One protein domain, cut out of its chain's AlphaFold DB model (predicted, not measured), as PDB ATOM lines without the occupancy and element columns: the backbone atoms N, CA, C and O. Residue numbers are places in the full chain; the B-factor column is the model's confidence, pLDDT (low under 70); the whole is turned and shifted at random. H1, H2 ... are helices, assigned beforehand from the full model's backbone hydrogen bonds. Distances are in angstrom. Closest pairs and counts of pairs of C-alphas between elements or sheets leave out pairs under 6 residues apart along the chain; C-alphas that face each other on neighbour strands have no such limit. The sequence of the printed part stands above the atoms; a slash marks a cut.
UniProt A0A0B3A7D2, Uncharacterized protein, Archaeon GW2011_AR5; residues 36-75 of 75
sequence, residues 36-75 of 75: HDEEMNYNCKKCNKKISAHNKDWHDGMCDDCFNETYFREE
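AT A GLANCE: This is residues 36 to 75 of the 75 residues of an uncharacterized protein of Archaeon GW2011_AR5 (UniProt A0A0B3A7D2). This domain has little regular structure: a long loop, residues 36 to 52, folds back on itself near residue 47 and, with the short helix H1, makes one end, while H2 and the tail of residues 72 to 75 reach toward the other. The printed part has 40 residues, with H1 then H2 along it and no named strand; it is all helix by class, though these hold only 14 residues. It is compact, with a radius of gyration of the C-alphas of 9.8 A, and spans 34 by 16 by 13 A.

HOW THE PARTS SIT: Residues 42 to 43 pair with residues 50 to 51, antiparallel. H1, residues 53 to 58, and H2, residues 64 to 71, are close but not clearly touching; their closest C-alphas, of Asn 55 and Asp 64, are 7.4 A apart. They run the same way at a shallow tilt of 17 degrees. In both helices, every O i to N i+4 pair is within hydrogen-bond range.

IN THESE COORDINATES: H1 begins at C-alpha 53 (44.060, 25.747, 30.302) and measures 8.5 A. H2 measures 10.5 A and ends at C-alpha 71 (48.463, 36.919, 14.928).

THE WHOLE: The C-alphas farthest apart, of Glu 39 and Glu 75, are 33.9 A apart. The printed part has no cut; the H1 to H2 link is tight. Mean pLDDT of the printed part is 89.7; residue 75 is under 70.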
ATOM      1  N   HIS A  36      50.643  21.770  26.986       71.94
ATOM      2  CA  HIS A  36      49.516  21.803  26.045       71.94
ATOM      3  C   HIS A  36      48.646  20.532  26.047       71.94
ATOM      4  O   HIS A  36      47.676  20.470  25.300       71.94
ATOM      5  N   ASP A  37      48.977  19.530  26.863       74.50
ATOM      6  CA  ASP A  37      48.239  18.281  27.076       74.50
ATOM      7  C   ASP A  37      47.624  18.162  28.488       74.50
ATOM      8  O   ASP A  37      46.903  17.203  28.770       74.50
ATOM      9  N   GLU A  38      47.832  19.151  29.361       78.81
ATOM     10  CA  GLU A  38      47.277  19.193  30.717       78.81
ATOM     11  C   GLU A  38      45.970  20.002  30.775       78.81
ATOM     12  O   GLU A  38      45.801  21.009  30.093       78.81
ATOM     13  N   GLU A  39      45.009  19.571  31.602       81.56
ATOM     14  CA  GLU A  39      43.695  20.230  31.743       81.56
ATOM     15  C   GLU A  39      42.988  20.526  30.396       81.56
ATOM     16  O   GLU A  39      42.461  21.619  30.172       81.56
ATOM     17  N   MET A  40      42.944  19.525  29.507       85.62
ATOM     18  CA  MET A  40      42.350  19.561  28.153       85.62
ATOM     19  C   MET A  40      40.810  19.628  28.133       85.62
ATOM     20  O   MET A  40      40.132  18.831  27.475       85.62
ATOM     21  N   ASN A  41      40.247  20.565  28.892       92.12
ATOM     22  CA  ASN A  41      38.813  20.717  29.147       92.12
ATOM     23  C   ASN A  41      38.190  21.913  28.415       92.12
ATOM     24  O   ASN A  41      37.030  22.248  28.652       92.12
ATOM     25  N   TYR A  42      38.949  22.567  27.537       92.81
ATOM     26  CA  TYR A  42      38.488  23.712  26.763       92.81
ATOM     27  C   TYR A  42      38.521  23.396  25.276       92.81
ATOM     28  O   TYR A  42      39.223  22.485  24.841       92.81
ATOM     29  N   ASN A  43      37.781  24.172  24.490       96.62
ATOM     30  CA  ASN A  43      37.766  24.043  23.041       96.62
ATOM     31  C   ASN A  43      38.315  25.320  22.407       96.62
ATOM     32  O   ASN A  43      37.974  26.425  22.832       96.62
ATOM     33  N   CYS A  44      39.129  25.160  21.366       95.38
ATOM     34  CA  CYS A  44      39.566  26.256  20.515       95.38
ATOM     35  C   CYS A  44      38.348  26.979  19.935       95.38
ATOM     36  O   CYS A  44      37.513  26.359  19.279       95.38
ATOM     37  N   LYS A  45      38.278  28.303  20.099       96.00
ATOM     38  CA  LYS A  45      37.159  29.107  19.583       96.00
ATOM     39  C   LYS A  45      37.030  29.109  18.052       96.00
ATOM     40  O   LYS A  45      35.954  29.411  17.550       96.00
ATOM     41  N   LYS A  46      38.104  28.784  17.317       96.00
ATOM     42  CA  LYS A  46      38.146  28.794  15.841       96.00
ATOM     43  C   LYS A  46      37.833  27.425  15.231       96.00
ATOM     44  O   LYS A  46      36.990  27.333  14.348       96.00
ATOM     45  N   CYS A  47      38.493  26.363  15.697       96.38
ATOM     46  CA  CYS A  47      38.383  25.022  15.103       96.38
ATOM     47  C   CYS A  47      37.729  23.974  16.020       96.38
ATOM     48  O   CYS A  47      37.583  22.820  15.624       96.38
ATOM     49  N   ASN A  48      37.353  24.349  17.247       96.19
ATOM     50  CA  ASN A  48      36.721  23.484  18.250       96.19
ATOM     51  C   ASN A  48      37.560  22.264  18.700       96.19
ATOM     52  O   ASN A  48      37.047  21.375  19.377       96.19
ATOM     53  N   LYS A  49      38.861  22.216  18.372       94.38
ATOM     54  CA  LYS A  49      39.810  21.224  18.908       94.38
ATOM     55  C   LYS A  49      39.936  21.383  20.426       94.38
ATOM     56  O   LYS A  49      39.912  22.510  20.917       94.38
ATOM     57  N   LYS A  50      40.109  20.280  21.165       95.25
ATOM     58  CA  LYS A  50      40.409  20.343  22.605       95.25
ATOM     59  C   LYS A  50      41.746  21.046  22.847       95.25
ATOM     60  O   LYS A  50      42.719  20.748  22.156       95.25
ATOM     61  N   ILE A  51      41.781  21.940  23.828       94.25
ATOM     62  CA  ILE A  51      42.954  22.721  24.230       94.25
ATOM     63  C   ILE A  51      43.092  22.743  25.757       94.25
ATOM     64  O   ILE A  51      42.108  22.554  26.483       94.25
ATOM     65  N   SER A  52      44.312  22.997  26.226       92.75
ATOM     66  CA  SER A  52      44.648  23.088  27.645       92.75
ATOM     67  C   SER A  52      44.180  24.407  28.257       92.75
ATOM     68  O   SER A  52      43.804  25.361  27.564       92.75
ATOM     69  N   ALA A  53      44.245  24.489  29.586       91.06
ATOM     70  CA  ALA A  53      44.060  25.747  30.302       91.06
ATOM     71  C   ALA A  53      45.068  26.822  29.857       91.06
ATOM     72  O   ALA A  53      44.700  27.990  29.748       91.06
ATOM     73  N   HIS A  54      46.300  26.417  29.522       91.62
ATOM     74  CA  HIS A  54      47.328  27.312  28.996       91.62
ATOM     75  C   HIS A  54      46.850  28.013  27.719       91.62
ATOM     76  O   HIS A  54      46.787  29.238  27.653       91.62
ATOM     77  N   ASN A  55      46.419  27.237  26.725       90.56
ATOM     78  CA  ASN A  55      45.917  27.776  25.463       90.56
ATOM     79  C   ASN A  55      44.704  28.694  25.660       90.56
ATOM     80  O   ASN A  55      44.559  29.713  24.983       90.56
ATOM     81  N   LYS A  56      43.829  28.364  26.613       91.19
ATOM     82  CA  LYS A  56      42.703  29.233  26.947       91.19
ATOM     83  C   LYS A  56      43.153  30.583  27.508       91.19
ATOM     84  O   LYS A  56      42.604  31.609  27.109       91.19
ATOM     85  N   ASP A  57      44.100  30.580  28.439       89.69
ATOM     86  CA  ASP A  57      44.485  31.777  29.183       89.69
ATOM     87  C   ASP A  57      45.461  32.681  28.420       89.69
ATOM     88  O   ASP A  57      45.373  33.907  28.575       89.69
ATOM     89  N   TRP A  58      46.335  32.078  27.607       89.19
ATOM     90  CA  TRP A  58      47.484  32.724  26.964       89.19
ATOM     91  C   TRP A  58      47.377  32.803  25.441       89.19
ATOM     92  O   TRP A  58      47.845  33.775  24.861       89.19
ATOM     93  N   HIS A  59      46.720  31.839  24.786       91.19
ATOM     94  CA  HIS A  59      46.561  31.817  23.321       91.19
ATOM     95  C   HIS A  59      45.170  32.317  22.896       91.19
ATOM     96  O   HIS A  59      44.599  31.850  21.912       91.19
ATOM     97  N   ASP A  60      44.582  33.240  23.668       91.50
ATOM     98  CA  ASP A  60      43.281  33.867  23.382       91.50
ATOM     99  C   ASP A  60      42.152  32.846  23.087       91.50
ATOM    100  O   ASP A  60      41.317  33.003  22.186       91.50
ATOM    101  N   GLY A  61      42.136  31.734  23.830       92.94
ATOM    102  CA  GLY A  61      41.140  30.680  23.624       92.94
ATOM    103  C   GLY A  61      41.345  29.858  22.351       92.94
ATOM    104  O   GLY A  61      40.387  29.249  21.871       92.94
ATOM    105  N   MET A  62      42.546  29.849  21.769       95.50
ATOM    106  CA  MET A  62      42.862  29.141  20.527       95.50
ATOM    107  C   MET A  62      43.948  28.077  20.711       95.50
ATOM    108  O   MET A  62      44.774  28.145  21.617       95.50
ATOM    109  N   CYS A  63      43.938  27.057  19.844       94.50
ATOM    110  CA  CYS A  63      45.104  26.188  19.704       94.50
ATOM    111  C   CYS A  63      46.235  26.954  19.010       94.50
ATOM    112  O   CYS A  63      45.971  27.949  18.333       94.50
ATOM    113  N   ASP A  64      47.462  26.459  19.139       91.38
ATOM    114  CA  ASP A  64      48.669  27.132  18.641       91.38
ATOM    115  C   ASP A  64      48.565  27.462  17.150       91.38
ATOM    116  O   ASP A  64      48.770  28.607  16.766       91.38
ATOM    117  N   ASP A  65      48.111  26.509  16.331       94.00
ATOM    118  CA  ASP A  65      47.929  26.712  14.888       94.00
ATOM    119  C   ASP A  65      46.999  27.898  14.579       94.00
ATOM    120  O   ASP A  65      47.316  28.765  13.770       94.00
ATOM    121  N   CYS A  66      45.846  27.954  15.254       94.50
ATOM    122  CA  CYS A  66      44.852  29.005  15.043       94.50
ATOM    123  C   CYS A  66      45.336  30.356  15.572       94.50
ATOM    124  O   CYS A  66      45.057  31.377  14.952       94.50
ATOM    125  N   PHE A  67      46.043  30.360  16.703       94.06
ATOM    126  CA  PHE A  67      46.631  31.563  17.276       94.06
ATOM    127  C   PHE A  67      47.711  32.142  16.352       94.06
ATOM    128  O   PHE A  67      47.654  33.320  16.006       94.06
ATOM    129  N   ASN A  68      48.624  31.293  15.874       92.69
ATOM    130  CA  ASN A  68      49.700  31.677  14.965       92.69
ATOM    131  C   ASN A  68      49.166  32.196  13.631       92.69
ATOM    132  O   ASN A  68      49.572  33.259  13.180       92.69
ATOM    133  N   GLU A  69      48.191  31.513  13.031       93.38
ATOM    134  CA  GLU A  69      47.563  31.976  11.791       93.38
ATOM    135  C   GLU A  69      46.858  33.335  11.959       93.38
ATOM    136  O   GLU A  69      46.797  34.125  11.017       93.38
ATOM    137  N   THR A  70      46.297  33.608  13.142       90.94
ATOM    138  CA  THR A  70      45.573  34.855  13.423       90.94
ATOM    139  C   THR A  70      46.501  36.033  13.720       90.94
ATOM    140  O   THR A  70      46.193  37.139  13.283       90.94
ATOM    141  N   TYR A  71      47.608  35.825  14.441       89.56
ATOM    142  CA  TYR A  71      48.463  36.919  14.928       89.56
ATOM    143  C   TYR A  71      49.847  37.002  14.278       89.56
ATOM    144  O   TYR A  71      50.464  38.061  14.320       89.56
ATOM    145  N   PHE A  72      50.329  35.916  13.677       88.00
ATOM    146  CA  PHE A  72      51.700  35.776  13.172       88.00
ATOM    147  C   PHE A  72      51.723  35.274  11.729       88.00
ATOM    148  O   PHE A  72      52.636  34.560  11.320       88.00
ATOM    149  N   ARG A  73      50.692  35.609  10.950       82.50
ATOM    150  CA  ARG A  73      50.667  35.295   9.526       82.50
ATOM    151  C   ARG A  73      51.819  36.049   8.858       82.50
ATOM    152  O   ARG A  73      51.793  37.275   8.832       82.50
ATOM    153  N   GLU A  74      52.829  35.320   8.388       72.50
ATOM    154  CA  GLU A  74      53.912  35.897   7.589       72.50
ATOM    155  C   GLU A  74      53.297  36.535   6.328       72.50
ATOM    156  O   GLU A  74      52.437  35.917   5.689       72.50
ATOM    157  N   GLU A  75      53.661  37.795   6.050       64.12
ATOM    158  CA  GLU A  75      53.208  38.579   4.882       64.12
ATOM    159  C   GLU A  75      53.694  37.998   3.547       64.12
ATOM    160  O   GLU A  75      54.869  37.570   3.463       64.12
TER     161      GLU A  75